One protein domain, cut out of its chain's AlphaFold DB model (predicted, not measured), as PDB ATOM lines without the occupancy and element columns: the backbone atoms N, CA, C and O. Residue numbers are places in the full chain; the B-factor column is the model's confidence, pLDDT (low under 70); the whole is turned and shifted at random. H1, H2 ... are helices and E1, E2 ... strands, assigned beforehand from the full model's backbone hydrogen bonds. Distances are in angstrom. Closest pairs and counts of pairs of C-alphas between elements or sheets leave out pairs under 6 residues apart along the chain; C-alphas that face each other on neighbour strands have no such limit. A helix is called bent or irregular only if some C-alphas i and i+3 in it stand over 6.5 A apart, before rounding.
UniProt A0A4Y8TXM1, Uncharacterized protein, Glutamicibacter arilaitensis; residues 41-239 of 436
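Overview. This is residues 41 to 239 of the 436 residues of an uncharacterized protein of Glutamicibacter arilaitensis (UniProt A0A4Y8TXM1). What shape is this? It is a loose, flat slab of two groups of side-by-side helices, H1, H4b and H5 in one and H4a, H8 and H9 in the other, joined through the bent helix H4. The longest helix, H5, reaches far beyond H1 and H4b, and residues 150 to 165, from the last residue of H5 through E1 and into H6, where 160 to 165 belong to H6, stick out as the backbone folds back toward H7. What is it made of? The 199 printed residues, mostly helix by class, hold nine named helices and one named strand in the order H1 H2 H3 H4 H5 E1 H6 H7 H8 H9; H1, H4a, H4b, H5, H8 and H9 form an up-and-down bundle, each running against the one before. The whole is loose, with a radius of gyration of the C-alphas of 20.8 A and spans of 66 by 51 by 22 A.

Arrangement. What touches the longest helix? H5, residues 114 to 150, makes a helical hairpin with H4b, residues 93 to 110, at a shallow tilt of 24 degrees, through its residues 117 to 134 alone; the closest C-alphas, of Pro 96 and Ala 131, are 4.8 A apart. H1, residues 41 to 57, touches H4b at a shallow tilt of 11 degrees, the same way, with the C-alphas of Thr 47 and Pro 96 closest at 5.5 A. H4, residues 78 to 110, was assigned as one helix by its hydrogen bonds but is bent, C-alphas 90 and 93 being 9.0 A apart; its arms H4a, residues 78 to 90, and H4b, itself irregular with C-alphas 93 and 96 6.9 A apart, stand at a steep tilt of 46 degrees. What does H4a touch? It touches H8, residues 174 to 196, at 11 degrees, a shallow tilt, opposite ways, with the C-alphas of Ser 79 and Ala 183 closest at 4.5 A, and H9, residues 208 to 238, at 19 degrees, a shallow tilt, the same way, with those of Thr 83 and Leu 220 closest at 5.5 A. H8 and H9 are a helical hairpin, with the C-alphas of Ala 183 and Ala 217 closest at 5.0 A. Where are the short elements? H7, residues 168 to 171, touches H9, with the C-alphas of Gln 171 and Ser 228 closest at 5.3 A, and H3, residues 72 to 75, only just touches H9, with 3 pairs of C-alphas within 8 A. H2, residues 59 to 63, is close to H4b but not clearly touching, with the C-alphas of Leu 62 and Leu 110 closest at 7.1 A; H6, residues 160 to 166, touches no helix, and E1, residues 153 to 157, pairs with no named strand. How complete are the helix backbones? Every O i to N i+4 pair is within hydrogen-bond range in H2, H4a and H9, against 12 of 13 in H1, 13 of 14 in H4b, 32 of 33 in H5, 17 of 19 in H8 and 0 of 3 in H6, where 3 of 4 O i to N i+3 pairs are; H3 and H7 are too short for such a pair.

Along the chain. Where do the first and last helices lie? H1 begins at C-alpha 41, (209.154, 182.285, 112.451), and H9 ends at C-alpha 238, (219.841, 171.282, 92.581). How long are the longer helices? From first to last C-alpha, H5 measures 53.4 A, H9 44.9 A, H8 31.6 A and H1 23.7 A.

Size, cuts and confidence. How far does it reach, and is it cut? The two C-alphas farthest apart, of Ala 153 and Thr 198, are 68.0 A apart, and the printed part has no cut. Which link is long, and where is confidence low? The link from H8 to H9, of 11 residues, is long. The mean pLDDT of the printed part is 81.5, with 32 residues under 70, among them residues 62 to 79 and 198 to 206.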
ATOM      1  N   PHE A  41     210.122 181.692 111.526       80.62
ATOM      2  CA  PHE A  41     209.154 182.285 112.451       80.62
ATOM      3  C   PHE A  41     209.088 183.812 112.315       80.62
ATOM      4  O   PHE A  41     208.006 184.357 112.151       80.62
ATOM      5  N   TRP A  42     210.235 184.499 112.301       85.44
ATOM      6  CA  TRP A  42     210.274 185.958 112.160       85.44
ATOM      7  C   TRP A  42     209.850 186.421 110.775       85.44
ATOM      8  O   TRP A  42     209.152 187.419 110.659       85.44
ATOM      9  N   VAL A  43     210.218 185.678 109.727       87.75
ATOM     10  CA  VAL A  43     209.732 185.949 108.366       87.75
ATOM     11  C   VAL A  43     208.208 185.824 108.302       87.75
ATOM     12  O   VAL A  43     207.546 186.673 107.711       87.75
ATOM     13  N   ALA A  44     207.648 184.787 108.932       85.50
ATOM     14  CA  ALA A  44     206.207 184.598 109.018       85.50
ATOM     15  C   ALA A  44     205.553 185.730 109.824       85.50
ATOM     16  O   ALA A  44     204.619 186.342 109.327       85.50
ATOM     17  N   ALA A  45     206.071 186.076 111.005       87.19
ATOM     18  CA  ALA A  45     205.544 187.175 111.819       87.19
ATOM     19  C   ALA A  45     205.573 188.520 111.070       87.19
ATOM     20  O   ALA A  45     204.563 189.216 111.025       87.19
ATOM     21  N   ALA A  46     206.690 188.839 110.405       90.88
ATOM     22  CA  ALA A  46     206.845 190.037 109.579       90.88
ATOM     23  C   ALA A  46     205.949 190.038 108.328       90.88
ATOM     24  O   ALA A  46     205.718 191.083 107.740       90.88
ATOM     25  N   THR A  47     205.426 188.885 107.909       92.19
ATOM     26  CA  THR A  47     204.449 188.815 106.816       92.19
ATOM     27  C   THR A  47     203.025 188.942 107.356       92.19
ATOM     28  O   THR A  47     202.247 189.778 106.904       92.19
ATOM     29  N   TRP A  48     202.667 188.093 108.317       89.62
ATOM     30  CA  TRP A  48     201.281 187.898 108.720       89.62
ATOM     31  C   TRP A  48     200.769 189.017 109.622       89.62
ATOM     32  O   TRP A  48     199.624 189.416 109.451       89.62
ATOM     33  N   LEU A  49     201.590 189.575 110.524       90.38
ATOM     34  CA  LEU A  49     201.143 190.683 111.380       90.38
ATOM     35  C   LEU A  49     200.793 191.935 110.556       90.38
ATOM     36  O   LEU A  49     199.683 192.440 110.724       90.38
ATOM     37  N   PRO A  50     201.642 192.409 109.615       91.81
ATOM     38  CA  PRO A  50     201.264 193.526 108.750       91.81
ATOM     39  C   PRO A  50     200.083 193.210 107.833       91.81
ATOM     40  O   PRO A  50     199.271 194.091 107.581       91.81
ATOM     41  N   LEU A  51     199.948 191.967 107.354       89.12
ATOM     42  CA  LEU A  51     198.809 191.583 106.518       89.12
ATOM     43  C   LEU A  51     197.490 191.618 107.303       89.12
ATOM     44  O   LEU A  51     196.502 192.141 106.802       89.12
ATOM     45  N   VAL A  52     197.476 191.107 108.538       86.06
ATOM     46  CA  VAL A  52     196.303 191.192 109.422       86.06
ATOM     47  C   VAL A  52     195.967 192.651 109.720       86.06
ATOM     48  O   VAL A  52     194.806 193.035 109.616       86.06
ATOM     49  N   ALA A  53     196.971 193.478 110.027       87.44
ATOM     50  CA  ALA A  53     196.767 194.908 110.241       87.44
ATOM     51  C   ALA A  53     196.180 195.593 108.996       87.44
ATOM     52  O   ALA A  53     195.255 196.390 109.123       87.44
ATOM     53  N   LEU A  54     196.661 195.235 107.800       88.19
ATOM     54  CA  LEU A  54     196.133 195.745 106.539       88.19
ATOM     55  C   LEU A  54     194.668 195.345 106.338       88.19
ATOM     56  O   LEU A  54     193.853 196.205 106.027       88.19
ATOM     57  N   VAL A  55     194.321 194.073 106.553       84.38
ATOM     58  CA  VAL A  55     192.939 193.575 106.426       84.38
ATOM     59  C   VAL A  55     192.006 194.261 107.422       84.38
ATOM     60  O   VAL A  55     190.895 194.628 107.055       84.38
ATOM     61  N   VAL A  56     192.449 194.473 108.666       83.06
ATOM     62  CA  VAL A  56     191.677 195.213 109.676       83.06
ATOM     63  C   VAL A  56     191.497 196.673 109.260       83.06
ATOM     64  O   VAL A  56     190.402 197.207 109.407       83.06
ATOM     65  N   PHE A  57     192.543 197.300 108.718       85.44
ATOM     66  CA  PHE A  57     192.502 198.680 108.241       85.44
ATOM     67  C   PHE A  57     191.509 198.862 107.085       85.44
ATOM     68  O   PHE A  57     190.690 199.771 107.139       85.44
ATOM     69  N   VAL A  58     191.523 197.973 106.085       84.94
ATOM     70  CA  VAL A  58     190.604 198.036 104.929       84.94
ATOM     71  C   VAL A  58     189.270 197.318 105.164       84.94
ATOM     72  O   VAL A  58     188.502 197.105 104.229       84.94
ATOM     73  N   ARG A  59     188.978 196.900 106.404       78.31
ATOM     74  CA  ARG A  59     187.815 196.060 106.724       78.31
ATOM     75  C   ARG A  59     186.501 196.707 106.307       78.31
ATOM     76  O   ARG A  59     185.643 196.015 105.772       78.31
ATOM     77  N   SER A  60     186.314 197.994 106.600       72.19
ATOM     78  CA  SER A  60     185.084 198.704 106.238       72.19
ATOM     79  C   SER A  60     184.885 198.714 104.729       72.19
ATOM     80  O   SER A  60     183.790 198.413 104.275       72.19
ATOM     81  N   ASP A  61     185.941 198.963 103.957       75.44
ATOM     82  CA  ASP A  61     185.871 198.998 102.494       75.44
ATOM     83  C   ASP A  61     185.644 197.598 101.903       75.44
ATOM     84  O   ASP A  61     184.913 197.439 100.930       75.44
ATOM     85  N   LEU A  62     186.201 196.560 102.539       69.31
ATOM     86  CA  LEU A  62     185.937 195.164 102.185       69.31
ATOM     87  C   LEU A  62     184.489 194.744 102.473       69.31
ATOM     88  O   LEU A  62     183.935 193.981 101.691       69.31
ATOM     89  N   LEU A  63     183.873 195.229 103.556       64.19
ATOM     90  CA  LEU A  63     182.483 194.909 103.925       64.19
ATOM     91  C   LEU A  63     181.437 195.604 103.044       64.19
ATOM     92  O   LEU A  63     180.307 195.148 102.986       64.19
ATOM     93  N   HIS A  64     181.800 196.698 102.372       64.50
ATOM     94  CA  HIS A  64     180.940 197.343 101.369       64.50
ATOM     95  C   HIS A  64     181.200 196.804  99.955       64.50
ATOM     96  O   HIS A  64     180.640 197.304  98.978       64.50
ATOM     97  N   SER A  65     182.072 195.800  99.827       58.19
ATOM     98  CA  SER A  65     182.271 195.093  98.572       58.19
ATOM     99  C   SER A  65     181.011 194.283  98.254       58.19
ATOM    100  O   SER A  65     180.549 193.542  99.122       58.19
ATOM    101  N   PRO A  66     180.506 194.310  97.006       54.91
ATOM    102  CA  PRO A  66     179.318 193.550  96.592       54.91
ATOM    103  C   PRO A  66     179.487 192.020  96.689       54.91
ATOM    104  O   PRO A  66     178.595 191.267  96.312       54.91
ATOM    105  N   TYR A  67     180.648 191.553  97.152       51.31
ATOM    106  CA  TYR A  67     181.012 190.152  97.317       51.31
ATOM    107  C   TYR A  67     181.046 189.687  98.788       51.31
ATOM    108  O   TYR A  67     181.366 188.525  99.021       51.31
ATOM    109  N   LEU A  68     180.803 190.567  99.774       55.56
ATOM    110  CA  LEU A  68     180.946 190.282 101.215       55.56
ATOM    111  C   LEU A  68     179.837 190.973 102.039       55.56
ATOM    112  O   LEU A  68     180.121 191.762 102.937       55.56
ATOM    113  N   ASP A  69     178.571 190.682 101.735       47.44
ATOM    114  CA  ASP A  69     177.392 191.380 102.290       47.44
ATOM    115  C   ASP A  69     177.000 190.948 103.727       47.44
ATOM    116  O   ASP A  69     176.015 191.427 104.293       47.44
ATOM    117  N   THR A  70     177.756 190.046 104.366       53.22
ATOM    118  CA  THR A  70     177.440 189.518 105.706       53.22
ATOM    119  C   THR A  70     178.525 189.794 106.753       53.22
ATOM    120  O   THR A  70     179.717 189.922 106.471       53.22
ATOM    121  N   SER A  71     178.093 189.919 108.017       52.16
ATOM    122  CA  SER A  71     178.951 190.178 109.183       52.16
ATOM    123  C   SER A  71     180.185 189.269 109.199       52.16
ATOM    124  O   SER A  71     180.061 188.050 109.274       52.16
ATOM    125  N   PHE A  72     181.373 189.882 109.221       49.81
ATOM    126  CA  PHE A  72     182.700 189.241 109.241       49.81
ATOM    127  C   PHE A  72     182.832 188.040 110.202       49.81
ATOM    128  O   PHE A  72     183.591 187.112 109.935       49.81
ATOM    129  N   TRP A  73     182.096 188.037 111.320       49.25
ATOM    130  CA  TRP A  73     182.140 186.970 112.327       49.25
ATOM    131  C   TRP A  73     181.313 185.727 111.978       49.25
ATOM    132  O   TRP A  73     181.620 184.654 112.485       49.25
ATOM    133  N   ASN A  74     180.337 185.837 111.074       51.56
ATOM    134  CA  ASN A  74     179.555 184.695 110.587       51.56
ATOM    135  C   ASN A  74     180.317 183.862 109.536       51.56
ATOM    136  O   ASN A  74     179.834 182.822 109.107       51.56
ATOM    137  N   ILE A  75     181.509 184.316 109.134       54.81
ATOM    138  CA  ILE A  75     182.335 183.737 108.064       54.81
ATOM    139  C   ILE A  75     183.515 182.915 108.634       54.81
ATOM    140  O   ILE A  75     184.188 182.184 107.911       54.81
ATOM    141  N   VAL A  76     183.781 182.990 109.946       62.16
ATOM    142  CA  VAL A  76     184.916 182.289 110.571       62.16
ATOM    143  C   VAL A  76     184.589 180.807 110.760       62.16
ATOM    144  O   VAL A  76     184.031 180.401 111.777       62.16
ATOM    145  N   SER A  77     184.981 179.983 109.793       66.94
ATOM    146  CA  SER A  77     184.819 178.531 109.852       66.94
ATOM    147  C   SER A  77     186.101 177.785 110.208       66.94
ATOM    148  O   SER A  77     187.214 178.321 110.151       66.94
ATOM    149  N   PHE A  78     185.962 176.492 110.519       69.19
ATOM    150  CA  PHE A  78     187.101 175.595 110.706       69.19
ATOM    151  C   PHE A  78     188.053 175.617 109.501       69.19
ATOM    152  O   PHE A  78     189.266 175.700 109.691       69.19
ATOM    153  N   SER A  79     187.529 175.608 108.270       68.00
ATOM    154  CA  SER A  79     188.336 175.652 107.044       68.00
ATOM    155  C   SER A  79     189.138 176.947 106.933       68.00
ATOM    156  O   SER A  79     190.312 176.908 106.558       68.00
ATOM    157  N   MET A  80     188.568 178.090 107.327       71.88
ATOM    158  CA  MET A  80     189.299 179.360 107.373       71.88
ATOM    159  C   MET A  80     190.397 179.365 108.439       71.88
ATOM    160  O   MET A  80     191.539 179.730 108.145       71.88
ATOM    161  N   VAL A  81     190.099 178.906 109.658       76.75
ATOM    162  CA  VAL A  81     191.091 178.827 110.744       76.75
ATOM    163  C   VAL A  81     192.224 177.864 110.378       76.75
ATOM    164  O   VAL A  81     193.400 178.209 110.513       76.75
ATOM    165  N   ALA A  82     191.890 176.687 109.844       73.75
ATOM    166  CA  ALA A  82     192.858 175.713 109.351       73.75
ATOM    167  C   ALA A  82     193.725 176.299 108.231       73.75
ATOM    168  O   ALA A  82     194.937 176.083 108.223       73.75
ATOM    169  N   THR A  83     193.132 177.096 107.335       76.00
ATOM    170  CA  THR A  83     193.852 177.805 106.273       76.00
ATOM    171  C   THR A  83     194.868 178.776 106.849       76.00
ATOM    172  O   THR A  83     196.051 178.676 106.527       76.00
ATOM    173  N   VAL A  84     194.452 179.661 107.756       76.44
ATOM    174  CA  VAL A  84     195.346 180.637 108.393       76.44
ATOM    175  C   VAL A  84     196.482 179.934 109.141       76.44
ATOM    176  O   VAL A  84     197.655 180.250 108.926       76.44
ATOM    177  N   LEU A  85     196.170 178.923 109.959       80.00
ATOM    178  CA  LEU A  85     197.179 178.162 110.699       80.00
ATOM    179  C   LEU A  85     198.153 177.440 109.763       80.00
ATOM    180  O   LEU A  85     199.366 177.499 109.967       80.00
ATOM    181  N   ALA A  86     197.662 176.797 108.705       76.81
ATOM    182  CA  ALA A  86     198.509 176.111 107.739       76.81
ATOM    183  C   ALA A  86     199.366 177.083 106.915       76.81
ATOM    184  O   ALA A  86     200.517 176.763 106.613       76.81
ATOM    185  N   MET A  87     198.876 178.284 106.600       75.62
ATOM    186  CA  MET A  87     199.676 179.325 105.951       75.62
ATOM    187  C   MET A  87     200.802 179.829 106.867       75.62
ATOM    188  O   MET A  87     201.948 179.955 106.422       75.62
ATOM    189  N   ILE A  88     200.519 180.035 108.158       76.44
ATOM    190  CA  ILE A  88     201.514 180.450 109.158       76.44
ATOM    191  C   ILE A  88     202.570 179.355 109.363       76.44
ATOM    192  O   ILE A  88     203.774 179.616 109.280       76.44
ATOM    193  N   LEU A  89     202.133 178.114 109.585       72.50
ATOM    194  CA  LEU A  89     203.008 176.984 109.905       72.50
ATOM    195  C   LEU A  89     203.739 176.423 108.671       72.50
ATOM    196  O   LEU A  89     204.880 175.959 108.771       72.50
ATOM    197  N   GLY A  90     203.093 176.449 107.504       68.62
ATOM    198  CA  GLY A  90     203.551 175.823 106.262       68.62
ATOM    199  C   GLY A  90     204.233 176.771 105.275       68.62
ATOM    200  O   GLY A  90     205.129 176.331 104.538       68.62
ATOM    201  N   GLY A  91     203.869 178.060 105.286       72.56
ATOM    202  CA  GLY A  91     204.356 179.068 104.339       72.56
ATOM    203  C   GLY A  91     205.862 179.295 104.445       72.56
ATOM    204  O   GLY A  91     206.573 179.291 103.435       72.56
ATOM    205  N   GLY A  92     206.388 179.397 105.669       79.00
ATOM    206  CA  GLY A  92     207.819 179.578 105.925       79.00
ATOM    207  C   GLY A  92     208.406 180.709 105.074       79.00
ATOM    208  O   GLY A  92     207.992 181.855 105.176       79.00
ATOM    209  N   ARG A  93     209.344 180.384 104.180       81.81
ATOM    210  CA  ARG A  93     209.985 181.370 103.284       81.81
ATOM    211  C   ARG A  93     209.153 181.837 102.107       81.81
ATOM    212  O   ARG A  93     209.559 182.763 101.417       81.81
ATOM    213  N   GLN A  94     208.035 181.174 101.855       86.62
ATOM    214  CA  GLN A  94     207.078 181.620 100.855       86.62
ATOM    215  C   GLN A  94     206.085 182.622 101.441       86.62
ATOM    216  O   GLN A  94     205.393 183.265 100.664       86.62
ATOM    217  N   ALA A  95     206.036 182.791 102.771       88.75
ATOM    218  CA  ALA A  95     205.084 183.692 103.412       88.75
ATOM    219  C   ALA A  95     205.121 185.112 102.811       88.75
ATOM    220  O   ALA A  95     204.060 185.569 102.407       88.75
ATOM    221  N   PRO A  96     206.282 185.763 102.582       91.19
ATOM    222  CA  PRO A  96     206.297 187.097 101.974       91.19
ATOM    223  C   PRO A  96     205.689 187.145 100.566       91.19
ATOM    224  O   PRO A  96     204.995 188.096 100.228       91.19
ATOM    225  N   TRP A  97     205.894 186.097  99.757       90.75
ATOM    226  CA  TRP A  97     205.274 185.972  98.433       90.75
ATOM    227  C   TRP A  97     203.758 185.788  98.530       90.75
ATOM    228  O   TRP A  97     203.019 186.333  97.717       90.75
ATOM    229  N   MET A  98     203.292 185.051  99.541       88.31
ATOM    230  CA  MET A  98     201.864 184.891  99.823       88.31
ATOM    231  C   MET A  98     201.244 186.205 100.308       88.31
ATOM    232  O   MET A  98     200.183 186.576  99.824       88.31
ATOM    233  N   GLY A  99     201.924 186.936 101.198       89.25
ATOM    234  CA  GLY A  99     201.504 188.261 101.658       89.25
ATOM    235  C   GLY A  99     201.423 189.272 100.515       89.25
ATOM    236  O   GLY A  99     200.430 189.982 100.405       89.25
ATOM    237  N   LEU A 100     202.404 189.263  99.605       92.75
ATOM    238  CA  LEU A 100     202.366 190.070  98.384       92.75
ATOM    239  C   LEU A 100     201.166 189.705  97.499       92.75
ATOM    240  O   LEU A 100     200.465 190.597  97.033       92.75
ATOM    241  N   GLY A 101     200.913 188.410  97.282       90.00
ATOM    242  CA  GLY A 101     199.781 187.937  96.482       90.00
ATOM    243  C   GLY A 101     198.424 188.310  97.084       90.00
ATOM    244  O   GLY A 101     197.561 188.816  96.374       90.00
ATOM    245  N   LEU A 102     198.251 188.123  98.396       87.50
ATOM    246  CA  LEU A 102     197.027 188.497  99.113       87.50
ATOM    247  C   LEU A 102     196.827 190.017  99.128       87.50
ATOM    248  O   LEU A 102     195.732 190.488  98.837       87.50
ATOM    249  N   GLY A 103     197.886 190.787  99.389       89.19
ATOM    250  CA  GLY A 103     197.846 192.246  99.305       89.19
ATOM    251  C   GLY A 103     197.487 192.738  97.901       89.19
ATOM    252  O   GLY A 103     196.697 193.669  97.763       89.19
ATOM    253  N   ALA A 104     198.011 192.092  96.853       90.94
ATOM    254  CA  ALA A 104     197.676 192.431  95.470       90.94
ATOM    255  C   ALA A 104     196.211 192.101  95.167       90.94
ATOM    256  O   ALA A 104     195.526 192.907  94.548       90.94
ATOM    257  N   GLY A 105     195.710 190.966  95.664       86.38
ATOM    258  CA  GLY A 105     194.292 190.615  95.590       86.38
ATOM    259  C   GLY A 105     193.394 191.681  96.221       86.38
ATOM    260  O   GLY A 105     192.457 192.134  95.574       86.38
ATOM    261  N   ILE A 106     193.724 192.150  97.431       85.94
ATOM    262  CA  ILE A 106     193.004 193.252  98.096       85.94
ATOM    263  C   ILE A 106     193.043 194.524  97.241       85.94
ATOM    264  O   ILE A 106     192.010 195.154  97.033       85.94
ATOM    265  N   TYR A 107     194.215 194.882  96.707       88.56
ATOM    266  CA  TYR A 107     194.366 196.048  95.835       88.56
ATOM    267  C   TYR A 107     193.471 195.959  94.590       88.56
ATOM    268  O   TYR A 107     192.826 196.938  94.231       88.56
ATOM    269  N   PHE A 108     193.396 194.797  93.936       86.81
ATOM    270  CA  PHE A 108     192.546 194.621  92.757       86.81
ATOM    271  C   PHE A 108     191.054 194.593  93.094       86.81
ATOM    272  O   PHE A 108     190.268 195.163  92.343       86.81
ATOM    273  N   LEU A 109     190.667 193.966  94.207       83.69
ATOM    274  CA  LEU A 109     189.267 193.871  94.629       83.69
ATOM    275  C   LEU A 109     188.686 195.231  95.023       83.69
ATOM    276  O   LEU A 109     187.545 195.522  94.684       83.69
ATOM    277  N   LEU A 110     189.463 196.055  95.725       83.00
ATOM    278  CA  LEU A 110     188.999 197.362  96.190       83.00
ATOM    279  C   LEU A 110     189.085 198.454  95.115       83.00
ATOM    280  O   LEU A 110     188.482 199.506  95.303       83.00
ATOM    281  N   ALA A 111     189.851 198.236  94.034       84.44
ATOM    282  CA  ALA A 111     190.142 199.239  93.000       84.44
ATOM    283  C   ALA A 111     190.388 200.650  93.596       84.44
ATOM    284  O   ALA A 111     189.688 201.609  93.263       84.44
ATOM    285  N   PRO A 112     191.351 200.780  94.528       84.31
ATOM    286  CA  PRO A 112     191.447 201.924  95.423       84.31
ATOM    287  C   PRO A 112     191.843 203.203  94.677       84.31
ATOM    288  O   PRO A 112     192.665 203.176  93.760       84.31
ATOM    289  N   ALA A 113     191.330 204.339  95.150       85.62
ATOM    290  CA  ALA A 113     191.694 205.673  94.677       85.62
ATOM    291  C   ALA A 113     192.224 206.550  95.826       85.62
ATOM    292  O   ALA A 113     191.987 206.279  97.004       85.62
ATOM    293  N   GLY A 114     192.958 207.613  95.484       90.06
ATOM    294  CA  GLY A 114     193.442 208.598  96.457       90.06
ATOM    295  C   GLY A 114     194.444 208.020  97.464       90.06
ATOM    296  O   GLY A 114     195.377 207.306  97.096       90.06
ATOM    297  N   ASP A 115     194.276 208.343  98.745       90.25
ATOM    298  CA  ASP A 115     195.232 207.947  99.786       90.25
ATOM    299  C   ASP A 115     195.219 206.442 100.080       90.25
ATOM    300  O   ASP A 115     196.276 205.864 100.337       90.25
ATOM    301  N   LEU A 116     194.070 205.772  99.939       87.25
ATOM    302  CA  LEU A 116     193.971 204.318 100.097       87.25
ATOM    303  C   LEU A 116     194.856 203.582  99.077       87.25
ATOM    304  O   LEU A 116     195.549 202.622  99.424       87.25
ATOM    305  N   GLN A 117     194.903 204.076  97.835       92.38
ATOM    306  CA  GLN A 117     195.772 203.532  96.790       92.38
ATOM    307  C   GLN A 117     197.250 203.632  97.186       92.38
ATOM    308  O   GLN A 117     198.008 202.678  97.007       92.38
ATOM    309  N   ARG A 118     197.661 204.774  97.754       92.31
ATOM    310  CA  ARG A 118     199.042 205.004  98.203       92.31
ATOM    311  C   ARG A 118     199.413 204.072  99.352       92.31
ATOM    312  O   ARG A 118     200.476 203.460  99.308       92.31
ATOM    313  N   ILE A 119     198.536 203.925 100.344       91.25
ATOM    314  CA  ILE A 119     198.751 203.039 101.499       91.25
ATOM    315  C   ILE A 119     198.903 201.586 101.039       91.25
ATOM    316  O   ILE A 119     199.860 200.912 101.425       91.25
ATOM    317  N   LEU A 120     198.014 201.113 100.160       91.62
ATOM    318  CA  LEU A 120     198.102 199.756  99.624       91.62
ATOM    319  C   LEU A 120     199.349 199.561  98.751       91.62
ATOM    320  O   LEU A 120     200.004 198.527  98.858       91.62
ATOM    321  N   ALA A 121     199.743 200.555  97.949       93.88
ATOM    322  CA  ALA A 121     200.985 200.498  97.178       93.88
ATOM    323  C   ALA A 121     202.228 200.396  98.083       93.88
ATOM    324  O   ALA A 121     203.131 199.607  97.803       93.88
ATOM    325  N   VAL A 122     202.260 201.132  99.200       94.88
ATOM    326  CA  VAL A 122     203.326 201.023 100.211       94.88
ATOM    327  C   VAL A 122     203.333 199.632 100.854       94.88
ATOM    328  O   VAL A 122     204.401 199.039 101.009       94.88
ATOM    329  N   ALA A 123     202.163 199.068 101.168       93.50
ATOM    330  CA  ALA A 123     202.062 197.709 101.699       93.50
ATOM    331  C   ALA A 123     202.577 196.653 100.699       93.50
ATOM    332  O   ALA A 123     203.335 195.756 101.075       93.50
ATOM    333  N   LEU A 124     202.243 196.783  99.411       95.75
ATOM    334  CA  LEU A 124     202.775 195.917  98.351       95.75
ATOM    335  C   LEU A 124     204.297 196.035  98.231       95.75
ATOM    336  O   LEU A 124     204.990 195.018  98.156       95.75
ATOM    337  N   ALA A 125     204.829 197.259  98.261       96.38
ATOM    338  CA  ALA A 125     206.267 197.499  98.234       96.38
ATOM    339  C   ALA A 125     206.968 196.848  99.438       96.38
ATOM    340  O   ALA A 125     208.009 196.212  99.269       96.38
ATOM    341  N   TYR A 126     206.376 196.929 100.633       96.31
ATOM    342  CA  TYR A 126     206.877 196.257 101.831       96.31
ATOM    343  C   TYR A 126     206.979 194.735 101.639       96.31
ATOM    344  O   TYR A 126     208.052 194.158 101.844       96.31
ATOM    345  N   PHE A 127     205.900 194.077 101.194       95.50
ATOM    346  CA  PHE A 127     205.915 192.627 100.982       95.50
ATOM    347  C   PHE A 127     206.880 192.209  99.871       95.50
ATOM    348  O   PHE A 127     207.568 191.195 100.011       95.50
ATOM    349  N   LEU A 128     206.986 193.001  98.800       96.38
ATOM    350  CA  LEU A 128     207.945 192.765  97.724       96.38
ATOM    351  C   LEU A 128     209.389 192.841  98.237       96.38
ATOM    352  O   LEU A 128     210.178 191.929  97.984       96.38
ATOM    353  N   LEU A 129     209.734 193.881  98.999       96.31
ATOM    354  CA  LEU A 129     211.066 194.027  99.593       96.31
ATOM    355  C   LEU A 129     211.387 192.868 100.542       96.31
ATOM    356  O   LEU A 129     212.483 192.303 100.475       96.31
ATOM    357  N   LEU A 130     210.427 192.456 101.375       94.31
ATOM    358  CA  LEU A 130     210.584 191.308 102.266       94.31
ATOM    359  C   LEU A 130     210.809 190.004 101.478       94.31
ATOM    360  O   LEU A 130     211.700 189.218 101.811       94.31
ATOM    361  N   ALA A 131     210.047 189.786 100.404       93.62
ATOM    362  CA  ALA A 131     210.167 188.619  99.537       93.62
ATOM    363  C   ALA A 131     211.525 188.552  98.824       93.62
ATOM    364  O   ALA A 131     212.164 187.492  98.801       93.62
ATOM    365  N   LEU A 132     212.005 189.687  98.311       94.38
ATOM    366  CA  LEU A 132     213.324 189.804  97.690       94.38
ATOM    367  C   LEU A 132     214.445 189.561  98.705       94.38
ATOM    368  O   LEU A 132     215.351 188.773  98.430       94.38
ATOM    369  N   ALA A 133     214.365 190.154  99.899       92.50
ATOM    370  CA  ALA A 133     215.359 189.961 100.955       92.50
ATOM    371  C   ALA A 133     215.483 188.481 101.359       92.50
ATOM    372  O   ALA A 133     216.587 187.926 101.400       92.50
ATOM    373  N   VAL A 134     214.353 187.801 101.582       90.31
ATOM    374  CA  VAL A 134     214.328 186.359 101.882       90.31
ATOM    375  C   VAL A 134     214.863 185.537 100.705       90.31
ATOM    376  O   VAL A 134     215.614 184.580 100.919       90.31
ATOM    377  N   GLY A 135     214.535 185.921  99.469       90.00
ATOM    378  CA  GLY A 135     215.049 185.295  98.249       90.00
ATOM    379  C   GLY A 135     216.572 185.376  98.124       90.00
ATOM    380  O   GLY A 135     217.217 184.367  97.833       90.00
ATOM    381  N   VAL A 136     217.167 186.538  98.414       91.31
ATOM    382  CA  VAL A 136     218.625 186.744  98.392       91.31
ATOM    383  C   VAL A 136     219.320 185.884  99.450       91.31
ATOM    384  O   VAL A 136     220.306 185.208  99.147       91.31
ATOM    385  N   LEU A 137     218.797 185.859 100.681       88.50
ATOM    386  CA  LEU A 137     219.351 185.038 101.764       88.50
ATOM    387  C   LEU A 137     219.272 183.540 101.448       88.50
ATOM    388  O   LEU A 137     220.212 182.792 101.725       88.50
ATOM    389  N   ASP A 138     218.178 183.093 100.829       88.56
ATOM    390  CA  ASP A 138     218.054 181.713 100.366       88.56
ATOM    391  C   ASP A 138     219.018 181.392  99.215       88.56
ATOM    392  O   ASP A 138     219.644 180.330  99.197       88.56
ATOM    393  N   GLY A 139     219.222 182.346  98.305       90.38
ATOM    394  CA  GLY A 139     220.193 182.253  97.219       90.38
ATOM    395  C   GLY A 139     221.630 182.034  97.699       90.38
ATOM    396  O   GLY A 139     222.362 181.265  97.073       90.38
ATOM    397  N   ARG A 140     222.029 182.632  98.833       91.81
ATOM    398  CA  ARG A 140     223.375 182.454  99.417       91.81
ATOM    399  C   ARG A 140     223.647 181.006  99.823       91.81
ATOM    400  O   ARG A 140     224.659 180.452  99.400       91.81
ATOM    401  N   LEU A 141     222.731 180.375 100.566       90.75
ATOM    402  CA  LEU A 141     222.868 178.958 100.933       90.75
ATOM    403  C   LEU A 141     222.889 178.078  99.680       90.75
ATOM    404  O   LEU A 141     223.746 177.212  99.542       90.75
ATOM    405  N   ARG A 142     221.989 178.327  98.723       91.50
ATOM    406  CA  ARG A 142     221.962 177.556  97.471       91.50
ATOM    407  C   ARG A 142     223.261 177.665  96.686       91.50
ATOM    408  O   ARG A 142     223.689 176.678  96.097       91.50
ATOM    409  N   ARG A 143     223.880 178.845  96.653       93.19
ATOM    410  CA  ARG A 143     225.176 179.037  95.998       93.19
ATOM    411  C   ARG A 143     226.252 178.188  96.670       93.19
ATOM    412  O   ARG A 143     226.959 177.491  95.955       93.19
ATOM    413  N   GLN A 144     226.319 178.186  98.002       93.06
ATOM    414  CA  GLN A 144     227.260 177.338  98.742       93.06
ATOM    415  C   GLN A 144     227.013 175.847  98.478       93.06
ATOM    416  O   GLN A 144     227.948 175.126  98.151       93.06
ATOM    417  N   LEU A 145     225.753 175.398  98.506       93.31
ATOM    418  CA  LEU A 145     225.392 174.013  98.187       93.31
ATOM    419  C   LEU A 145     225.799 173.618  96.762       93.31
ATOM    420  O   LEU A 145     226.268 172.507  96.545       93.31
ATOM    421  N   ARG A 146     225.662 174.524  95.785       93.50
ATOM    422  CA  ARG A 146     226.138 174.288  94.412       93.50
ATOM    423  C   ARG A 146     227.656 174.170  94.342       93.50
ATOM    424  O   ARG A 146     228.138 173.338  93.583       93.50
ATOM    425  N   THR A 147     228.389 174.991  95.093       94.06
ATOM    426  CA  THR A 147     229.852 174.891  95.191       94.06
ATOM    427  C   THR A 147     230.247 173.535  95.767       94.06
ATOM    428  O   THR A 147     230.927 172.768  95.097       94.06
ATOM    429  N   TRP A 148     229.689 173.167  96.918       93.69
ATOM    430  CA  TRP A 148     229.921 171.867  97.546       93.69
ATOM    431  C   TRP A 148     229.537 170.683  96.665       93.69
ATOM    432  O   TRP A 148     230.245 169.686  96.635       93.69
ATOM    433  N   LYS A 149     228.451 170.792  95.895       92.56
ATOM    434  CA  LYS A 149     228.083 169.768  94.917       92.56
ATOM    435  C   LYS A 149     229.145 169.608  93.824       92.56
ATOM    436  O   LYS A 149     229.399 168.488  93.401       92.56
ATOM    437  N   ARG A 150     229.734 170.702  93.330       92.00
ATOM    438  CA  ARG A 150     230.798 170.648  92.304       92.00
ATOM    439  C   ARG A 150     232.080 170.022  92.839       92.00
ATOM    440  O   ARG A 150     232.805 169.402  92.076       92.00
ATOM    441  N   GLU A 151     232.337 170.195  94.127       92.12
ATOM    442  CA  GLU A 151     233.502 169.647  94.819       92.12
ATOM    443  C   GLU A 151     233.223 168.275  95.457       92.12
ATOM    444  O   GLU A 151     234.046 167.766  96.217       92.12
ATOM    445  N   ALA A 152     232.042 167.701  95.214       87.75
ATOM    446  CA  ALA A 152     231.701 166.366  95.672       87.75
ATOM    447  C   ALA A 152     232.491 165.328  94.866       87.75
ATOM    448  O   ALA A 152     232.612 165.437  93.646       87.75
ATOM    449  N   ALA A 153     233.010 164.318  95.556       79.44
ATOM    450  CA  ALA A 153     233.828 163.266  94.973       79.44
ATOM    451  C   ALA A 153     233.243 161.894  95.328       79.44
ATOM    452  O   ALA A 153     232.749 161.681  96.430       79.44
ATOM    453  N   GLY A 154     233.293 160.967  94.368       73.00
ATOM    454  CA  GLY A 154     232.703 159.631  94.476       73.00
ATOM    455  C   GLY A 154     231.183 159.615  94.615       73.00
ATOM    456  O   GLY A 154     230.512 160.565  94.215       73.00
ATOM    457  N   GLY A 155     230.629 158.511  95.119       76.00
ATOM    458  CA  GLY A 155     229.185 158.315  95.159       76.00
ATOM    459  C   GLY A 155     228.719 157.294  96.189       76.00
ATOM    460  O   GLY A 155     229.453 156.380  96.564       76.00
ATOM    461  N   ILE A 156     227.484 157.480  96.650       79.31
ATOM    462  CA  ILE A 156     226.751 156.509  97.464       79.31
ATOM    463  C   ILE A 156     225.506 156.056  96.713       79.31
ATOM    464  O   ILE A 156     224.816 156.864  96.086       79.31
ATOM    465  N   ALA A 157     225.190 154.769  96.818       77.50
ATOM    466  CA  ALA A 157     223.937 154.245  96.303       77.50
ATOM    467  C   ALA A 157     222.795 154.561  97.263       77.50
ATOM    468  O   ALA A 157     222.839 154.214  98.446       77.50
ATOM    469  N   LEU A 158     221.745 155.180  96.737       73.88
ATOM    470  CA  LEU A 158     220.479 155.299  97.441       73.88
ATOM    471  C   LEU A 158     219.697 153.997  97.336       73.88
ATOM    472  O   LEU A 158     219.524 153.450  96.247       73.88
ATOM    473  N   ALA A 159     219.157 153.533  98.461       68.75
ATOM    474  CA  ALA A 159     218.194 152.446  98.428       68.75
ATOM    475  C   ALA A 159     216.898 152.920  97.748       68.75
ATOM    476  O   ALA A 159     216.399 154.008  98.033       68.75
ATOM    477  N   GLN A 160     216.290 152.066  96.923       67.62
ATOM    478  CA  GLN A 160     215.077 152.391  96.160       67.62
ATOM    479  C   GLN A 160     213.909 152.895  97.037       67.62
ATOM    480  O   GLN A 160     213.115 153.734  96.619       67.62
ATOM    481  N   ARG A 161     213.801 152.427  98.292       67.25
ATOM    482  CA  ARG A 161     212.789 152.925  99.246       67.25
ATOM    483  C   ARG A 161     213.058 154.364  99.709       67.25
ATOM    484  O   ARG A 161     212.095 155.098  99.908       67.25
ATOM    485  N   GLN A 162     214.322 154.778  99.819       72.88
ATOM    486  CA  GLN A 162     214.713 156.131 100.243       72.88
ATOM    487  C   GLN A 162     214.448 157.183  99.157       72.88
ATOM    488  O   GLN A 162     214.266 158.356  99.469       72.88
ATOM    489  N   GLU A 163     214.343 156.790  97.884       74.94
ATOM    490  CA  GLU A 163     213.971 157.717  96.803       74.94
ATOM    491  C   GLU A 163     212.586 158.347  97.027       74.94
ATOM    492  O   GLU A 163     212.361 159.517  96.700       74.94
ATOM    493  N   ARG A 164     211.662 157.595  97.646       79.06
ATOM    494  CA  ARG A 164     210.300 158.060  97.954       79.06
ATOM    495  C   ARG A 164     210.285 159.209  98.961       79.06
ATOM    496  O   ARG A 164     209.358 160.022  98.934       79.06
ATOM    497  N   ASP A 165     211.312 159.327  99.800       80.44
ATOM    498  CA  ASP A 165     211.412 160.400 100.792       80.44
ATOM    499  C   ASP A 165     211.692 161.771 100.161       80.44
ATOM    500  O   ASP A 165     211.424 162.808 100.769       80.44
ATOM    501  N   PHE A 166     212.127 161.795  98.899       85.38
ATOM    502  CA  PHE A 166     212.337 163.012  98.113       85.38
ATOM    503  C   PHE A 166     211.131 163.392  97.239       85.38
ATOM    504  O   PHE A 166     211.220 164.304  96.410       85.38
ATOM    505  N   GLY A 167     209.996 162.707  97.406       86.25
ATOM    506  CA  GLY A 167     208.762 162.971  96.668       86.25
ATOM    507  C   GLY A 167     208.158 164.355  96.942       86.25
ATOM    508  O   GLY A 167     208.482 165.024  97.928       86.25
ATOM    509  N   ILE A 168     207.242 164.783  96.069       87.88
ATOM    510  CA  ILE A 168     206.574 166.092  96.154       87.88
ATOM    511  C   ILE A 168     205.799 166.269  97.470       87.88
ATOM    512  O   ILE A 168     205.972 167.269  98.162       87.88
ATOM    513  N   PHE A 169     205.039 165.256  97.890       85.75
ATOM    514  CA  PHE A 169     204.241 165.306  99.121       85.75
ATOM    515  C   PHE A 169     205.091 165.295 100.401       85.75
ATOM    516  O   PHE A 169     204.628 165.713 101.459       85.75
ATOM    517  N   LYS A 170     206.364 164.888 100.325       84.94
ATOM    518  CA  LYS A 170     207.280 164.888 101.478       84.94
ATOM    519  C   LYS A 170     207.876 166.270 101.771       84.94
ATOM    520  O   LYS A 170     208.453 166.470 102.837       84.94
ATOM    521  N   GLN A 171     207.691 167.250 100.880       83.88
ATOM    522  CA  GLN A 171     208.260 168.599 101.018       83.88
ATOM    523  C   GLN A 171     207.559 169.483 102.070       83.88
ATOM    524  O   GLN A 171     208.101 170.522 102.470       83.88
ATOM    525  N   MET A 172     206.379 169.077 102.551       82.19
ATOM    526  CA  MET A 172     205.610 169.736 103.617       82.19
ATOM    527  C   MET A 172     205.449 168.832 104.841       82.19
ATOM    528  O   MET A 172     205.607 167.616 104.742       82.19
ATOM    529  N   SER A 173     205.209 169.426 106.018       79.00
ATOM    530  CA  SER A 173     204.993 168.659 107.251       79.00
ATOM    531  C   SER A 173     203.672 167.886 107.189       79.00
ATOM    532  O   SER A 173     202.717 168.380 106.591       79.00
ATOM    533  N   PRO A 174     203.585 166.711 107.843       81.94
ATOM    534  CA  PRO A 174     202.321 165.991 107.972       81.94
ATOM    535  C   PRO A 174     201.215 166.868 108.563       81.94
ATOM    536  O   PRO A 174     200.096 166.820 108.090       81.94
ATOM    537  N   THR A 175     201.541 167.747 109.516       82.00
ATOM    538  CA  THR A 175     200.585 168.696 110.105       82.00
ATOM    539  C   THR A 175     199.914 169.589 109.061       82.00
ATOM    540  O   THR A 175     198.704 169.757 109.106       82.00
ATOM    541  N   VAL A 176     200.672 170.140 108.104       82.75
ATOM    542  CA  VAL A 176     200.104 171.002 107.051       82.75
ATOM    543  C   VAL A 176     199.213 170.190 106.115       82.75
ATOM    544  O   VAL A 176     198.137 170.653 105.758       82.75
ATOM    545  N   TRP A 177     199.613 168.961 105.772       85.88
ATOM    546  CA  TRP A 177     198.771 168.069 104.975       85.88
ATOM    547  C   TRP A 177     197.500 167.648 105.704       85.88
ATOM    548  O   TRP A 177     196.434 167.667 105.104       85.88
ATOM    549  N   ASN A 178     197.590 167.331 106.993       86.50
ATOM    550  CA  ASN A 178     196.437 166.979 107.813       86.50
ATOM    551  C   ASN A 178     195.474 168.163 107.949       86.50
ATOM    552  O   ASN A 178     194.270 167.958 107.884       86.50
ATOM    553  N   LEU A 179     195.984 169.394 108.077       85.38
ATOM    554  CA  LEU A 179     195.153 170.602 108.056       85.38
ATOM    555  C   LEU A 179     194.488 170.806 106.688       85.38
ATOM    556  O   LEU A 179     193.294 171.069 106.641       85.38
ATOM    557  N   ALA A 180     195.226 170.644 105.584       86.06
ATOM    558  CA  ALA A 180     194.676 170.783 104.233       86.06
ATOM    559  C   ALA A 180     193.603 169.727 103.920       86.06
ATOM    560  O   ALA A 180     192.547 170.054 103.388       86.06
ATOM    561  N   LEU A 181     193.855 168.467 104.285       88.06
ATOM    562  CA  LEU A 181     192.896 167.375 104.125       88.06
ATOM    563  C   LEU A 181     191.703 167.543 105.067       88.06
ATOM    564  O   LEU A 181     190.570 167.387 104.632       88.06
ATOM    565  N   GLY A 182     191.936 167.910 106.328       84.75
ATOM    566  CA  GLY A 182     190.879 168.170 107.304       84.75
ATOM    567  C   GLY A 182     189.955 169.311 106.874       84.75
ATOM    568  O   GLY A 182     188.739 169.167 106.954       84.75
ATOM    569  N   ALA A 183     190.517 170.401 106.339       84.00
ATOM    570  CA  ALA A 183     189.747 171.514 105.786       84.00
ATOM    571  C   ALA A 183     188.882 171.098 104.586       84.00
ATOM    572  O   ALA A 183     187.843 171.701 104.367       84.00
ATOM    573  N   LEU A 184     189.280 170.071 103.826       86.19
ATOM    574  CA  LEU A 184     188.498 169.534 102.707       86.19
ATOM    575  C   LEU A 184     187.463 168.489 103.152       86.19
ATOM    576  O   LEU A 184     186.362 168.444 102.614       86.19
ATOM    577  N   ILE A 185     187.788 167.671 104.155       87.31
ATOM    578  CA  ILE A 185     186.870 166.674 104.720       87.31
ATOM    579  C   ILE A 185     185.692 167.355 105.420       87.31
ATOM    580  O   ILE A 185     184.567 166.887 105.291       87.31
ATOM    581  N   TYR A 186     185.924 168.466 106.125       84.25
ATOM    582  CA  TYR A 186     184.871 169.194 106.837       84.25
ATOM    583  C   TYR A 186     183.664 169.582 105.952       84.25
ATOM    584  O   TYR A 186     182.557 169.137 106.261       84.25
ATOM    585  N   PRO A 187     183.819 170.322 104.833       83.12
ATOM    586  CA  PRO A 187     182.696 170.660 103.963       83.12
ATOM    587  C   PRO A 187     182.100 169.430 103.263       83.12
ATOM    588  O   PRO A 187     180.908 169.418 102.978       83.12
ATOM    589  N   LEU A 188     182.870 168.363 103.017       86.00
ATOM    590  CA  LEU A 188     182.314 167.113 102.482       86.00
ATOM    591  C   LEU A 188     181.396 166.410 103.489       86.00
ATOM    592  O   LEU A 188     180.324 165.942 103.115       86.00
ATOM    593  N   LEU A 189     181.796 166.357 104.763       85.25
ATOM    594  CA  LEU A 189     180.967 165.809 105.837       85.25
ATOM    595  C   LEU A 189     179.722 166.665 106.066       85.25
ATOM    596  O   LEU A 189     178.637 166.112 106.221       85.25
ATOM    597  N   ARG A 190     179.867 167.996 106.034       82.12
ATOM    598  CA  ARG A 190     178.743 168.937 106.116       82.12
ATOM    599  C   ARG A 190     177.747 168.721 104.974       82.12
ATOM    600  O   ARG A 190     176.563 168.569 105.240       82.12
ATOM    601  N   LEU A 191     178.229 168.601 103.734       82.56
ATOM    602  CA  LEU A 191     177.383 168.302 102.575       82.56
ATOM    603  C   LEU A 191     176.673 166.952 102.720       82.56
ATOM    604  O   LEU A 191     175.485 166.847 102.449       82.56
ATOM    605  N   GLY A 192     177.392 165.912 103.157       82.56
ATOM    606  CA  GLY A 192     176.806 164.591 103.392       82.56
ATOM    607  C   GLY A 192     175.725 164.606 104.474       82.56
ATOM    608  O   GLY A 192     174.720 163.914 104.333       82.56
ATOM    609  N   TRP A 193     175.907 165.417 105.520       82.75
ATOM    610  CA  TRP A 193     174.903 165.637 106.557       82.75
ATOM    611  C   TRP A 193     173.668 166.361 106.011       82.75
ATOM    612  O   TRP A 193     172.567 165.854 106.180       82.75
ATOM    613  N   GLU A 194     173.848 167.482 105.309       78.25
ATOM    614  CA  GLU A 194     172.754 168.281 104.730       78.25
ATOM    615  C   GLU A 194     171.947 167.502 103.672       78.25
ATOM    616  O   GLU A 194     170.723 167.622 103.595       78.25
ATOM    617  N   LEU A 195     172.609 166.634 102.895       76.94
ATOM    618  CA  LEU A 195     171.948 165.714 101.963       76.94
ATOM    619  C   LEU A 195     171.180 164.591 102.682       76.94
ATOM    620  O   LEU A 195     170.149 164.137 102.185       76.94
ATOM    621  N   ALA A 196     171.664 164.127 103.838       79.06
ATOM    622  CA  ALA A 196     170.996 163.097 104.636       79.06
ATOM    623  C   ALA A 196     169.834 163.655 105.479       79.06
ATOM    624  O   ALA A 196     168.865 162.936 105.722       79.06
ATOM    625  N   SER A 197     169.901 164.922 105.906       74.62
ATOM    626  CA  SER A 197     168.891 165.579 106.747       74.62
ATOM    627  C   SER A 197     167.670 166.114 105.979       74.62
ATOM    628  O   SER A 197     166.810 166.748 106.579       74.62
ATOM    629  N   THR A 198     167.529 165.817 104.680       63.00
ATOM    630  CA  THR A 198     166.419 166.220 103.777       63.00
ATOM    631  C   THR A 198     166.238 167.725 103.525       63.00
ATOM    632  O   THR A 198     165.305 168.111 102.825       63.00
ATOM    633  N   GLU A 199     167.127 168.588 104.018       58.97
ATOM    634  CA  GLU A 199     166.967 170.050 103.913       58.97
ATOM    635  C   GLU A 199     167.467 170.647 102.581       58.97
ATOM    636  O   GLU A 199     167.016 171.722 102.193       58.97
ATOM    637  N   VAL A 200     168.330 169.953 101.824       59.62
ATOM    638  CA  VAL A 200     168.969 170.495 100.605       59.62
ATOM    639  C   VAL A 200     168.711 169.589  99.396       59.62
ATOM    640  O   VAL A 200     169.143 168.439  99.370       59.62
ATOM    641  N   HIS A 201     168.009 170.105  98.378       60.16
ATOM    642  CA  HIS A 201     167.621 169.348  97.174       60.16
ATOM    643  C   HIS A 201     168.497 169.670  95.947       60.16
ATOM    644  O   HIS A 201     168.479 168.928  94.961       60.16
ATOM    645  N   SER A 202     169.302 170.739  95.996       61.69
ATOM    646  CA  SER A 202     170.283 171.082  94.964       61.69
ATOM    647  C   SER A 202     171.542 171.744  95.543       61.69
ATOM    648  O   SER A 202     171.496 172.420  96.567       61.69
ATOM    649  N   LEU A 203     172.681 171.624  94.845       59.12
ATOM    650  CA  LEU A 203     173.928 172.326  95.204       59.12
ATOM    651  C   LEU A 203     173.786 173.861  95.185       59.12
ATOM    652  O   LEU A 203     174.649 174.569  95.701       59.12
ATOM    653  N   HIS A 204     172.731 174.386  94.557       61.06
ATOM    654  CA  HIS A 204     172.476 175.821  94.487       61.06
ATOM    655  C   HIS A 204     171.799 176.362  95.752       61.06
ATOM    656  O   HIS A 204     171.946 177.548  96.040       61.06
ATOM    657  N   ASP A 205     171.157 175.488  96.534       63.03
ATOM    658  CA  ASP A 205     170.469 175.833  97.786       63.03
ATOM    659  C   ASP A 205     171.431 175.920  98.986       63.03
ATOM    660  O   ASP A 205     171.034 176.320 100.077       63.03
ATOM    661  N   LEU A 206     172.706 175.563  98.785       68.19
ATOM    662  CA  LEU A 206     173.745 175.636  99.812       68.19
ATOM    663  C   LEU A 206     174.037 177.090 100.193       68.19
ATOM    664  O   LEU A 206     174.238 177.943  99.313       68.19
ATOM    665  N   ASP A 207     174.103 177.333 101.503       72.38
ATOM    666  CA  ASP A 207     174.312 178.655 102.084       72.38
ATOM    667  C   ASP A 207     175.662 179.280 101.682       72.38
ATOM    668  O   ASP A 207     176.609 178.629 101.224       72.38
ATOM    669  N   GLU A 208     175.752 180.599 101.832       67.75
ATOM    670  CA  GLU A 208     176.961 181.358 101.504       67.75
ATOM    671  C   GLU A 208     178.174 180.888 102.333       67.75
ATOM    672  O   GLU A 208     179.293 180.816 101.819       67.75
ATOM    673  N   GLY A 209     177.941 180.467 103.582       70.25
ATOM    674  CA  GLY A 209     178.964 179.918 104.473       70.25
ATOM    675  C   GLY A 209     179.614 178.642 103.932       70.25
ATOM    676  O   GLY A 209     180.839 178.537 103.910       70.25
ATOM    677  N   TYR A 210     178.827 177.695 103.416       75.50
ATOM    678  CA  TYR A 210     179.326 176.468 102.796       75.50
ATOM    679  C   TYR A 210     180.233 176.768 101.598       75.50
ATOM    680  O   TYR A 210     181.305 176.175 101.443       75.50
ATOM    681  N   ARG A 211     179.834 177.721 100.745       74.56
ATOM    682  CA  ARG A 211     180.619 178.113  99.562       74.56
ATOM    683  C   ARG A 211     181.973 178.698  99.964       74.56
ATOM    684  O   ARG A 211     182.988 178.364  99.350       74.56
ATOM    685  N   LEU A 212     182.002 179.516 101.017       73.06
ATOM    686  CA  LEU A 212     183.233 180.074 101.582       73.06
ATOM    687  C   LEU A 212     184.123 178.991 102.217       73.06
ATOM    688  O   LEU A 212     185.345 179.043 102.055       73.06
ATOM    689  N   ASP A 213     183.539 177.970 102.847       75.94
ATOM    690  CA  ASP A 213     184.272 176.832 103.422       75.94
ATOM    691  C   ASP A 213     184.972 175.988 102.365       75.94
ATOM    692  O   ASP A 213     186.156 175.659 102.506       75.94
ATOM    693  N   VAL A 214     184.253 175.662 101.288       81.44
ATOM    694  CA  VAL A 214     184.813 174.945 100.138       81.44
ATOM    695  C   VAL A 214     185.906 175.783  99.484       81.44
ATOM    696  O   VAL A 214     186.986 175.261  99.201       81.44
ATOM    697  N   LEU A 215     185.674 177.085  99.287       81.31
ATOM    698  CA  LEU A 215     186.666 177.985  98.707       81.31
ATOM    699  C   LEU A 215     187.945 178.022  99.554       81.31
ATOM    700  O   LEU A 215     189.037 177.832  99.016       81.31
ATOM    701  N   ALA A 216     187.827 178.201 100.872       79.75
ATOM    702  CA  ALA A 216     188.964 178.206 101.789       79.75
ATOM    703  C   ALA A 216     189.738 176.877 101.742       79.75
ATOM    704  O   ALA A 216     190.966 176.877 101.623       79.75
ATOM    705  N   ALA A 217     189.030 175.742 101.752       83.69
ATOM    706  CA  ALA A 217     189.631 174.413 101.670       83.69
ATOM    707  C   ALA A 217     190.395 174.184 100.354       83.69
ATOM    708  O   ALA A 217     191.536 173.711 100.363       83.69
ATOM    709  N   VAL A 218     189.796 174.558  99.217       86.25
ATOM    710  CA  VAL A 218     190.411 174.439  97.887       86.25
ATOM    711  C   VAL A 218     191.630 175.353  97.769       86.25
ATOM    712  O   VAL A 218     192.680 174.914  97.292       86.25
ATOM    713  N   VAL A 219     191.536 176.595  98.251       84.56
ATOM    714  CA  VAL A 219     192.659 177.546  98.278       84.56
ATOM    715  C   VAL A 219     193.806 177.003  99.130       84.56
ATOM    716  O   VAL A 219     194.958 177.013  98.688       84.56
ATOM    717  N   LEU A 220     193.516 176.469 100.319       84.69
ATOM    718  CA  LEU A 220     194.525 175.870 101.188       84.69
ATOM    719  C   LEU A 220     195.224 174.675 100.528       84.69
ATOM    720  O   LEU A 220     196.458 174.581 100.562       84.69
ATOM    721  N   LEU A 221     194.460 173.772  99.913       87.44
ATOM    722  CA  LEU A 221     195.013 172.627  99.195       87.44
ATOM    723  C   LEU A 221     195.883 173.084  98.017       87.44
ATOM    724  O   LEU A 221     197.014 172.613  97.869       87.44
ATOM    725  N   GLY A 222     195.397 174.042  97.225       88.62
ATOM    726  CA  GLY A 222     196.115 174.617  96.090       88.62
ATOM    727  C   GLY A 222     197.442 175.254  96.501       88.62
ATOM    728  O   GLY A 222     198.481 174.966  95.906       88.62
ATOM    729  N   ILE A 223     197.448 176.044  97.578       85.94
ATOM    730  CA  ILE A 223     198.666 176.644  98.141       85.94
ATOM    731  C   ILE A 223     199.625 175.564  98.649       85.94
ATOM    732  O   ILE A 223     200.829 175.633  98.389       85.94
ATOM    733  N   SER A 224     199.117 174.548  99.348       87.38
ATOM    734  CA  SER A 224     199.936 173.454  99.884       87.38
ATOM    735  C   SER A 224     200.618 172.656  98.767       87.38
ATOM    736  O   SER A 224     201.822 172.375  98.830       87.38
ATOM    737  N   LEU A 225     199.881 172.362  97.692       89.56
ATOM    738  CA  LEU A 225     200.400 171.725  96.483       89.56
ATOM    739  C   LEU A 225     201.424 172.615  95.776       89.56
ATOM    740  O   LEU A 225     202.515 172.141  95.461       89.56
ATOM    741  N   LEU A 226     201.129 173.905  95.589       88.62
ATOM    742  CA  LEU A 226     202.028 174.855  94.935       88.62
ATOM    743  C   LEU A 226     203.356 174.980  95.689       88.62
ATOM    744  O   LEU A 226     204.429 174.874  95.095       88.62
ATOM    745  N   VAL A 227     203.316 175.161  97.011       87.12
ATOM    746  CA  VAL A 227     204.536 175.264  97.823       87.12
ATOM    747  C   VAL A 227     205.320 173.948  97.802       87.12
ATOM    748  O   VAL A 227     206.551 173.981  97.697       87.12
ATOM    749  N   SER A 228     204.639 172.800  97.868       88.69
ATOM    750  CA  SER A 228     205.278 171.482  97.758       88.69
ATOM    751  C   SER A 228     205.953 171.286  96.401       88.69
ATOM    752  O   SER A 228     207.119 170.890  96.352       88.69
ATOM    753  N   LEU A 229     205.273 171.650  95.311       90.62
ATOM    754  CA  LEU A 229     205.799 171.612  93.950       90.62
ATOM    755  C   LEU A 229     207.023 172.517  93.805       90.62
ATOM    756  O   LEU A 229     208.055 172.074  93.313       90.62
ATOM    757  N   LEU A 230     206.960 173.757  94.294       88.25
ATOM    758  CA  LEU A 230     208.086 174.692  94.249       88.25
ATOM    759  C   LEU A 230     209.309 174.148  94.997       88.25
ATOM    760  O   LEU A 230     210.432 174.254  94.504       88.25
ATOM    761  N   ARG A 231     209.121 173.555  96.182       87.81
ATOM    762  CA  ARG A 231     210.212 172.920  96.947       87.81
ATOM    763  C   ARG A 231     210.775 171.697  96.226       87.81
ATOM    764  O   ARG A 231     211.993 171.535  96.166       87.81
ATOM    765  N   TRP A 232     209.908 170.886  95.633       90.56
ATOM    766  CA  TRP A 232     210.302 169.704  94.875       90.56
ATOM    767  C   TRP A 232     211.073 170.060  93.599       90.56
ATOM    768  O   TRP A 232     212.149 169.516  93.360       90.56
ATOM    769  N   MET A 233     210.602 171.043  92.829       89.88
ATOM    770  CA  MET A 233     211.320 171.567  91.665       89.88
ATOM    771  C   MET A 233     212.683 172.137  92.061       89.88
ATOM    772  O   MET A 233     213.673 171.891  91.377       89.88
ATOM    773  N   ARG A 234     212.778 172.841  93.199       87.88
ATOM    774  CA  ARG A 234     214.069 173.317  93.728       87.88
ATOM    775  C   ARG A 234     215.013 172.154  94.019       87.88
ATOM    776  O   ARG A 234     216.168 172.209  93.597       87.88
ATOM    777  N   LEU A 235     214.530 171.096  94.669       88.69
ATOM    778  CA  LEU A 235     215.310 169.884  94.910       88.69
ATOM    779  C   LEU A 235     215.788 169.244  93.596       88.69
ATOM    780  O   LEU A 235     216.978 168.969  93.450       88.69
ATOM    781  N   LYS A 236     214.896 169.083  92.611       88.81
ATOM    782  CA  LYS A 236     215.240 168.541  91.287       88.81
ATOM    783  C   LYS A 236     216.258 169.410  90.549       88.81
ATOM    784  O   LYS A 236     217.218 168.872  90.010       88.81
ATOM    785  N   SER A 237     216.115 170.734  90.602       87.94
ATOM    786  CA  SER A 237     217.046 171.680  89.972       87.94
ATOM    787  C   SER A 237     218.446 171.658  90.594       87.94
ATOM    788  O   SER A 237     219.437 171.829  89.890       87.94
ATOM    789  N   MET A 238     218.548 171.442  91.912       86.50
ATOM    790  CA  MET A 238     219.841 171.282  92.581       86.50
ATOM    791  C   MET A 238     220.492 169.954  92.191       86.50
ATOM    792  O   MET A 238     221.716 169.866  92.122       86.50
ATOM    793  N   GLY A 239     219.682 168.936  91.890       85.19
ATOM    794  CA  GLY A 239     220.108 167.549  91.779       85.19
ATOM    795  C   GLY A 239     220.386 166.958  93.160       85.19
ATOM    796  O   GLY A 239     220.832 167.651  94.075       85.19
TER     797      GLY A 239